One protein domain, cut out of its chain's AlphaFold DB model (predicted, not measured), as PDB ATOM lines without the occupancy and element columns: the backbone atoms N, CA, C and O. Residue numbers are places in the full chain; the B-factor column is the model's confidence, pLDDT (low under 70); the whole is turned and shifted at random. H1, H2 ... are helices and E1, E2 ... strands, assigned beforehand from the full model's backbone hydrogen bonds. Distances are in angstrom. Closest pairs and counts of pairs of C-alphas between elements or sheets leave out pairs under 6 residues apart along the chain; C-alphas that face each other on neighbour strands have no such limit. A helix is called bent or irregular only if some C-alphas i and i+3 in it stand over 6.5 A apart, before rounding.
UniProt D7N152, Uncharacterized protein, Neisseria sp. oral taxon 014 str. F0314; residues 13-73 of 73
ATOM      1  N   GLU A  13      10.711  59.661 -17.014       57.66
ATOM      2  CA  GLU A  13      11.007  59.528 -18.455       57.66
ATOM      3  C   GLU A  13       9.908  58.773 -19.225       57.66
ATOM      4  O   GLU A  13       9.964  58.631 -20.446       57.66
ATOM      5  N   ILE A  14       8.915  58.253 -18.504       58.41
ATOM      6  CA  ILE A  14       7.876  57.361 -19.021       58.41
ATOM      7  C   ILE A  14       6.539  58.103 -19.217       58.41
ATOM      8  O   ILE A  14       5.592  57.536 -19.748       58.41
ATOM      9  N   THR A  15       6.439  59.370 -18.800       58.22
ATOM     10  CA  THR A  15       5.163  60.105 -18.695       58.22
ATOM     11  C   THR A  15       4.451  60.337 -20.023       58.22
ATOM     12  O   THR A  15       3.232  60.485 -20.023       58.22
ATOM     13  N   ASP A  16       5.188  60.309 -21.134       63.53
ATOM     14  CA  ASP A  16       4.650  60.560 -22.477       63.53
ATOM     15  C   ASP A  16       4.482  59.270 -23.292       63.53
ATOM     16  O   ASP A  16       4.137  59.308 -24.469       63.53
ATOM     17  N   LYS A  17       4.733  58.110 -22.676       66.62
ATOM     18  CA  LYS A  17       4.720  56.811 -23.345       66.62
ATOM     19  C   LYS A  17       3.519  55.991 -22.896       66.62
ATOM     20  O   LYS A  17       3.249  55.849 -21.704       66.62
ATOM     21  N   SER A  18       2.814  55.407 -23.857       78.00
ATOM     22  CA  SER A  18       1.719  54.473 -23.585       78.00
ATOM     23  C   SER A  18       2.244  53.040 -23.585       78.00
ATOM     24  O   SER A  18       3.061  52.684 -24.426       78.00
ATOM     25  N   PHE A  19       1.781  52.198 -22.661       77.62
ATOM     26  CA  PHE A  19       2.200  50.794 -22.581       77.62
ATOM     27  C   PHE A  19       0.993  49.869 -22.532       77.62
ATOM     28  O   PHE A  19       0.019  50.142 -21.832       77.62
ATOM     29  N   VAL A  20       1.093  48.735 -23.223       79.81
ATOM     30  CA  VAL A  20       0.212  47.585 -23.014       79.81
ATOM     31  C   VAL A  20       0.948  46.592 -22.134       79.81
ATOM     32  O   VAL A  20       2.048  46.149 -22.463       79.81
ATOM     33  N   ILE A  21       0.320  46.248 -21.015       76.69
ATOM     34  CA  ILE A  21       0.783  45.203 -20.109       76.69
ATOM     35  C   ILE A  21      -0.196  44.041 -20.245       76.69
ATOM     36  O   ILE A  21      -1.383  44.196 -19.959       76.69
ATOM     37  N   SER A  22       0.294  42.889 -20.689       79.50
ATOM     38  CA  SER A  22      -0.489  41.655 -20.774       79.50
ATOM     39  C   SER A  22       0.144  40.557 -19.932       79.50
ATOM     40  O   SER A  22       1.366  40.432 -19.895       79.50
ATOM     41  N   ILE A  23      -0.695  39.768 -19.264       81.38
ATOM     42  CA  ILE A  23      -0.285  38.597 -18.488       81.38
ATOM     43  C   ILE A  23      -0.935  37.381 -19.140       81.38
ATOM     44  O   ILE A  23      -2.147  37.395 -19.359       81.38
ATOM     45  N   ASP A  24      -0.137  36.377 -19.488       81.00
ATOM     46  CA  ASP A  24      -0.650  35.122 -20.044       81.00
ATOM     47  C   ASP A  24      -0.995  34.088 -18.956       81.00
ATOM     48  O   ASP A  24      -0.714  34.275 -17.768       81.00
ATOM     49  N   ASP A  25      -1.594  32.964 -19.363       86.25
ATOM     50  CA  ASP A  25      -1.994  31.870 -18.461       86.25
ATOM     51  C   ASP A  25      -0.800  31.186 -17.762       86.25
ATOM     52  O   ASP A  25      -0.980  30.430 -16.805       86.25
ATOM     53  N   SER A  26       0.428  31.442 -18.225       88.69
ATOM     54  CA  SER A  26       1.675  30.963 -17.617       88.69
ATOM     55  C   SER A  26       2.302  31.991 -16.668       88.69
ATOM     56  O   SER A  26       3.433  31.797 -16.217       88.69
ATOM     57  N   TYR A  27       1.572  33.061 -16.329       82.62
ATOM     58  CA  TYR A  27       2.021  34.174 -15.489       82.62
ATOM     59  C   TYR A  27       3.218  34.945 -16.065       82.62
ATOM     60  O   TYR A  27       3.943  35.616 -15.325       82.62
ATOM     61  N   VAL A  28       3.436  34.876 -17.380       84.50
ATOM     62  CA  VAL A  28       4.451  35.688 -18.051       84.50
ATOM     63  C   VAL A  28       3.879  37.078 -18.297       84.50
ATOM     64  O   VAL A  28       2.778  37.230 -18.822       84.50
ATOM     65  N   ILE A  29       4.642  38.100 -17.907       79.69
ATOM     66  CA  ILE A  29       4.294  39.508 -18.111       79.69
ATOM     67  C   ILE A  29       4.969  39.987 -19.401       79.69
ATOM     68  O   ILE A  29       6.198  40.048 -19.464       79.69
ATOM     69  N   ASP A  30       4.172  40.352 -20.402       77.25
ATOM     70  CA  ASP A  30       4.617  41.039 -21.617       77.25
ATOM     71  C   ASP A  30       4.299  42.534 -21.494       77.25
ATOM     72  O   ASP A  30       3.162  42.918 -21.203       77.25
ATOM     73  N   ILE A  31       5.314  43.376 -21.688       78.25
ATOM     74  CA  ILE A  31       5.196  44.836 -21.645       78.25
ATOM     75  C   ILE A  31       5.626  45.365 -23.005       78.25
ATOM     76  O   ILE A  31       6.785  45.216 -23.394       78.25
ATOM     77  N   LYS A  32       4.702  46.016 -23.710       79.69
ATOM     78  CA  LYS A  32       4.968  46.654 -25.001       79.69
ATOM     79  C   LYS A  32       4.697  48.143 -24.925       79.69
ATOM     80  O   LYS A  32       3.600  48.556 -24.563       79.69
ATOM     81  N   GLU A  33       5.707  48.931 -25.279       78.88
ATOM     82  CA  GLU A  33       5.545  50.356 -25.558       78.88
ATOM     83  C   GLU A  33       4.713  50.513 -26.835       78.88
ATOM     84  O   GLU A  33       4.965  49.841 -27.838       78.88
ATOM     85  N   LEU A  34       3.695  51.360 -26.769       78.88
ATOM     86  CA  LEU A  34       2.889  51.756 -27.907       78.88
ATOM     87  C   LEU A  34       3.539  52.964 -28.569       78.88
ATOM     88  O   LEU A  34       3.814  53.959 -27.907       78.88
ATOM     89  N   ASP A  35       3.741  52.870 -29.880       76.81
ATOM     90  CA  ASP A  35       4.105  54.022 -30.704       76.81
ATOM     91  C   ASP A  35       2.932  55.017 -30.748       76.81
ATOM     92  O   ASP A  35       1.769  54.618 -30.630       76.81
ATOM     93  N   ASP A  36       3.219  56.291 -31.007       70.94
ATOM     94  CA  ASP A  36       2.247  57.394 -31.100       70.94
ATOM     95  C   ASP A  36       1.174  57.150 -32.174       70.94
ATOM     96  O   ASP A  36       0.121  57.785 -32.203       70.94
ATOM     97  N   ARG A  37       1.446  56.213 -33.085       68.38
ATOM     98  CA  ARG A  37       0.563  55.791 -34.176       68.38
ATOM     99  C   ARG A  37      -0.290  54.572 -33.828       68.38
ATOM    100  O   ARG A  37      -0.962  54.028 -34.705       68.38
ATOM    101  N   THR A  38      -0.257  54.114 -32.579       71.81
ATOM    102  CA  THR A  38      -1.030  52.951 -32.147       71.81
ATOM    103  C   THR A  38      -2.508  53.293 -32.027       71.81
ATOM    104  O   THR A  38      -2.899  54.211 -31.311       71.81
ATOM    105  N   VAL A  39      -3.347  52.476 -32.662       71.62
ATOM    106  CA  VAL A  39      -4.796  52.515 -32.476       71.62
ATOM    107  C   VAL A  39      -5.209  51.437 -31.479       71.62
ATOM    108  O   VAL A  39      -4.979  50.248 -31.703       71.62
ATOM    109  N   VAL A  40      -5.837  51.854 -30.380       74.12
ATOM    110  CA  VAL A  40      -6.431  50.951 -29.387       74.12
ATOM    111  C   VAL A  40      -7.934  50.891 -29.630       74.12
ATOM    112  O   VAL A  40      -8.609  51.918 -29.613       74.12
ATOM    113  N   ALA A  41      -8.455  49.687 -29.847       73.75
ATOM    114  CA  ALA A  41      -9.879  49.444 -30.033       73.75
ATOM    115  C   ALA A  41     -10.325  48.230 -29.221       73.75
ATOM    116  O   ALA A  41      -9.591  47.247 -29.087       73.75
ATOM    117  N   LEU A  42     -11.545  48.300 -28.696       76.75
ATOM    118  CA  LEU A  42     -12.208  47.153 -28.095       76.75
ATOM    119  C   LEU A  42     -12.567  46.123 -29.179       76.75
ATOM    120  O   LEU A  42     -12.803  46.510 -30.330       76.75
ATOM    121  N   PRO A  43     -12.654  44.823 -28.844       76.56
ATOM    122  CA  PRO A  43     -13.041  43.791 -29.804       76.56
ATOM    123  C   PRO A  43     -14.344  44.106 -30.550       76.56
ATOM    124  O   PRO A  43     -14.442  43.854 -31.748       76.56
ATOM    125  N   GLU A  44     -15.320  44.710 -29.871       79.12
ATOM    126  CA  GLU A  44     -16.619  45.078 -30.441       79.12
ATOM    127  C   GLU A  44     -16.520  46.245 -31.436       79.12
ATOM    128  O   GLU A  44     -17.376  46.382 -32.304       79.12
ATOM    129  N   GLN A  45     -15.470  47.066 -31.336       81.75
ATOM    130  CA  GLN A  45     -15.207  48.209 -32.217       81.75
ATOM    131  C   GLN A  45     -14.410  47.816 -33.467       81.75
ATOM    132  O   GLN A  45     -14.325  48.594 -34.417       81.75
ATOM    133  N   LEU A  46     -13.824  46.614 -33.497       81.56
ATOM    134  CA  LEU A  46     -13.024  46.148 -34.632       81.56
ATOM    135  C   LEU A  46     -13.781  46.147 -35.968       81.56
ATOM    136  O   LEU A  46     -13.171  46.560 -36.953       81.56
ATOM    137  N   PRO A  47     -15.066  45.743 -36.060       83.12
ATOM    138  CA  PRO A  47     -15.795  45.808 -37.323       83.12
ATOM    139  C   PRO A  47     -15.862  47.229 -37.888       83.12
ATOM    140  O   PRO A  47     -15.613  47.426 -39.071       83.12
ATOM    141  N   GLU A  48     -16.141  48.223 -37.046       82.19
ATOM    142  CA  GLU A  48     -16.215  49.628 -37.462       82.19
ATOM    143  C   GLU A  48     -14.833  50.185 -37.818       82.19
ATOM    144  O   GLU A  48     -14.681  50.860 -38.836       82.19
ATOM    145  N   LEU A  49     -13.807  49.849 -37.029       83.44
ATOM    146  CA  LEU A  49     -12.432  50.276 -37.281       83.44
ATOM    147  C   LEU A  49     -11.901  49.737 -38.616       83.44
ATOM    148  O   LEU A  49     -11.310  50.487 -39.387       83.44
ATOM    149  N   VAL A  50     -12.134  48.454 -38.911       82.56
ATOM    150  CA  VAL A  50     -11.686  47.804 -40.157       82.56
ATOM    151  C   VAL A  50     -12.366  48.407 -41.391       82.56
ATOM    152  O   VAL A  50     -11.786  48.420 -42.475       82.56
ATOM    153  N   LEU A  51     -13.586  48.931 -41.240       81.06
ATOM    154  CA  LEU A  51     -14.306  49.616 -42.315       81.06
ATOM    155  C   LEU A  51     -13.835  51.063 -42.526       81.06
ATOM    156  O   LEU A  51     -14.097  51.633 -43.589       81.06
ATOM    157  N   ASN A  52     -13.130  51.660 -41.561       83.81
ATOM    158  CA  ASN A  52     -12.615  53.018 -41.675       83.81
ATOM    159  C   ASN A  52     -11.345  53.056 -42.539       83.81
ATOM    160  O   ASN A  52     -10.240  52.801 -42.063       83.81
ATOM    161  N   ARG A  53     -11.504  53.425 -43.813       81.56
ATOM    162  CA  ARG A  53     -10.411  53.447 -44.801       81.56
ATOM    163  C   ARG A  53      -9.407  54.584 -44.629       81.56
ATOM    164  O   ARG A  53      -8.313  54.486 -45.178       81.56
ATOM    165  N   ASP A  54      -9.735  55.601 -43.836       80.94
ATOM    166  CA  ASP A  54      -8.795  56.670 -43.486       80.94
ATOM    167  C   ASP A  54      -7.767  56.200 -42.443       80.94
ATOM    168  O   ASP A  54      -6.689  56.780 -42.320       80.94
ATOM    169  N   ILE A  55      -8.091  55.132 -41.704       76.00
ATOM    170  CA  ILE A  55      -7.262  54.568 -40.628       76.00
ATOM    171  C   ILE A  55      -6.697  53.196 -41.026       76.00
ATOM    172  O   ILE A  55      -5.547  52.883 -40.718       76.00
ATOM    173  N   VAL A  56      -7.485  52.373 -41.725       81.81
ATOM    174  CA  VAL A  56      -7.167  50.977 -42.047       81.81
ATOM    175  C   VAL A  56      -7.156  50.754 -43.561       81.81
ATOM    176  O   VAL A  56      -8.191  50.720 -44.231       81.81
ATOM    177  N   ASN A  57      -5.955  50.544 -44.105       85.88
ATOM    178  CA  ASN A  57      -5.779  50.095 -45.487       85.88
ATOM    179  C   ASN A  57      -6.060  48.584 -45.635       85.88
ATOM    180  O   ASN A  57      -6.204  47.865 -44.647       85.88
ATOM    181  N   ASP A  58      -6.136  48.091 -46.874       85.06
ATOM    182  CA  ASP A  58      -6.490  46.690 -47.153       85.06
ATOM    183  C   ASP A  58      -5.522  45.671 -46.530       85.06
ATOM    184  O   ASP A  58      -5.970  44.653 -46.005       85.06
ATOM    185  N   ASN A  59      -4.219  45.967 -46.507       83.44
ATOM    186  CA  ASN A  59      -3.219  45.076 -45.910       83.44
ATOM    187  C   ASN A  59      -3.425  44.953 -44.394       83.44
ATOM    188  O   ASN A  59      -3.447  43.852 -43.850       83.44
ATOM    189  N   LEU A  60      -3.635  46.082 -43.710       81.81
ATOM    190  CA  LEU A  60      -3.881  46.097 -42.271       81.81
ATOM    191  C   LEU A  60      -5.219  45.424 -41.924       81.81
ATOM    192  O   LEU A  60      -5.304  44.692 -40.939       81.81
ATOM    193  N   ALA A  61      -6.255  45.612 -42.746       82.81
ATOM    194  CA  ALA A  61      -7.530  44.915 -42.584       82.81
ATOM    195  C   ALA A  61      -7.360  43.387 -42.664       82.81
ATOM    196  O   ALA A  61      -7.917  42.656 -41.838       82.81
ATOM    197  N   GLU A  62      -6.571  42.898 -43.625       84.38
ATOM    198  CA  GLU A  62      -6.264  41.474 -43.772       84.38
ATOM    199  C   GLU A  62      -5.486  40.926 -42.565       84.38
ATOM    200  O   GLU A  62      -5.843  39.875 -42.024       84.38
ATOM    201  N   GLU A  63      -4.481  41.656 -42.078       82.94
ATOM    202  CA  GLU A  63      -3.709  41.281 -40.886       82.94
ATOM    203  C   GLU A  63      -4.579  41.184 -39.624       82.94
ATOM    204  O   GLU A  63      -4.448  40.225 -38.846       82.94
ATOM    205  N   ILE A  64      -5.510  42.127 -39.433       80.44
ATOM    206  CA  ILE A  64      -6.485  42.103 -38.332       80.44
ATOM    207  C   ILE A  64      -7.368  40.852 -38.443       80.44
ATOM    208  O   ILE A  64      -7.502  40.094 -37.478       80.44
ATOM    209  N   LEU A  65      -7.921  40.581 -39.630       80.69
ATOM    210  CA  LEU A  65      -8.762  39.408 -39.896       80.69
ATOM    211  C   LEU A  65      -8.031  38.084 -39.631       80.69
ATOM    212  O   LEU A  65      -8.595  37.174 -39.014       80.69
ATOM    213  N   LEU A  66      -6.777  37.957 -40.070       82.00
ATOM    214  CA  LEU A  66      -5.950  36.771 -39.823       82.00
ATOM    215  C   LEU A  66      -5.653  36.586 -38.331       82.00
ATOM    216  O   LEU A  66      -5.704  35.460 -37.828       82.00
ATOM    217  N   SER A  67      -5.374  37.675 -37.619       77.88
ATOM    218  CA  SER A  67      -5.099  37.653 -36.180       77.88
ATOM    219  C   SER A  67      -6.323  37.223 -35.369       77.88
ATOM    220  O   SER A  67      -6.198  36.411 -34.452       77.88
ATOM    221  N   LEU A  68      -7.520  37.680 -35.752       76.31
ATOM    222  CA  LEU A  68      -8.778  37.252 -35.136       76.31
ATOM    223  C   LEU A  68      -9.071  35.768 -35.383       76.31
ATOM    224  O   LEU A  68      -9.419  35.050 -34.448       76.31
ATOM    225  N   LYS A  69      -8.860  35.274 -36.611       77.19
ATOM    226  CA  LYS A  69      -9.042  33.846 -36.937       77.19
ATOM    227  C   LYS A  69      -8.107  32.931 -36.145       77.19
ATOM    228  O   LYS A  69      -8.509  31.828 -35.788       77.19
ATOM    229  N   LYS A  70      -6.873  33.367 -35.869       75.88
ATOM    230  CA  LYS A  70      -5.916  32.602 -35.050       75.88
ATOM    231  C   LYS A  70      -6.369  32.455 -33.597       75.88
ATOM    232  O   LYS A  70      -6.077  31.429 -33.005       75.88
ATOM    233  N   ARG A  71      -7.082  33.442 -33.043       62.62
ATOM    234  CA  ARG A  71      -7.596  33.407 -31.661       62.62
ATOM    235  C   ARG A  71      -8.851  32.544 -31.479       62.62
ATOM    236  O   ARG A  71      -9.210  32.258 -30.348       62.62
ATOM    237  N   GLN A  72      -9.532  32.171 -32.564       59.25
ATOM    238  CA  GLN A  72     -10.742  31.334 -32.525       59.25
ATOM    239  C   GLN A  72     -10.459  29.826 -32.676       59.25
ATOM    240  O   GLN A  72     -11.403  29.037 -32.684       59.25
ATOM    241  N   LYS A  73      -9.191  29.429 -32.837       49.44
ATOM    242  CA  LYS A  73      -8.745  28.029 -32.861       49.44
ATOM    243  C   LYS A  73      -8.091  27.663 -31.541       49.44
ATOM    244  O   LYS A  73      -8.261  26.491 -31.150       49.44
TER     245      LYS A  73
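Overview. This is residues 13 to 73 of the 73 residues of an uncharacterized protein of Neisseria sp. oral taxon 014 str. F0314 (UniProt D7N152). The model falls into two separate parts: a ladder of two strands, the hairpin of E1 and E2, and away from it a loose pair of helices, H1 and H2, which run side by side in opposite ways. Residues 35 to 42 lead from one part to the other, and the strands and H2 have no contact with each other. The printed part has 61 residues, with two named strands followed by two named helices in the order E1, E2, H1, H2; the sheet is antiparallel, and the class is mixed, helices and strands. The whole is loose, with a radius of gyration of the C-alphas of 14.0 A, and the C-alphas span 34 by 32 by 19 A.

Arrangement. Begin with the sheet, where E1, residues 18 to 23, and E2, residues 29 to 34, are antiparallel neighbours and form a hairpin. Their N-to-C directions stand at 159 degrees, and the C-alphas of Phe 19 and Glu 33, which face each other, are 4.5 A apart. Look across the pair for N 20 and O 32 at 2.8 A and for N 30 and O 22 at 2.9 A, both within hydrogen-bond range. Now go to H1, residues 43 to 51, and H2, residues 58 to 71, which are close but not clearly touching. Their closest C-alphas, those of Val 50 and Ala 61, are 5.6 A apart. The two helices run opposite ways at a shallow tilt of 25 degrees. E1 is apart from H1 and from H2, and E2 is apart from H2. In H2 every O i to N i+4 pair is within hydrogen-bond range, while in H1 it is 3 of 5.

Along the chain. Find C-alpha 18 at (1.719, 54.473, -23.585); from there E1 runs 16.8 A to C-alpha 23. E2 runs from C-alpha 29 to C-alpha 34 over 15.7 A. Look for C-alpha 43 at (-13.041, 43.791, -29.804), where H1 begins; it is 13.9 A long and only just irregular, for C-alphas 44 and 47 are 7.0 A apart. H2 is the longest helix, 20.4 A from C-alpha 58 to C-alpha 71, which you find at (-7.596, 33.407, -31.661).

Size, cuts and confidence. The two C-alphas farthest apart are those of Glu 13 and Lys 73, 39.9 A; Lys 73 is the chain's last residue. The printed part has no cut. The link from E1 to E2 is tight, and those from E2 to H1 and from H1 to H2 are short. In the B-factor column you will find a mean pLDDT of the printed part of 77.1, with residues 13 to 17, residue 37 and residues 71 to 73 under 70.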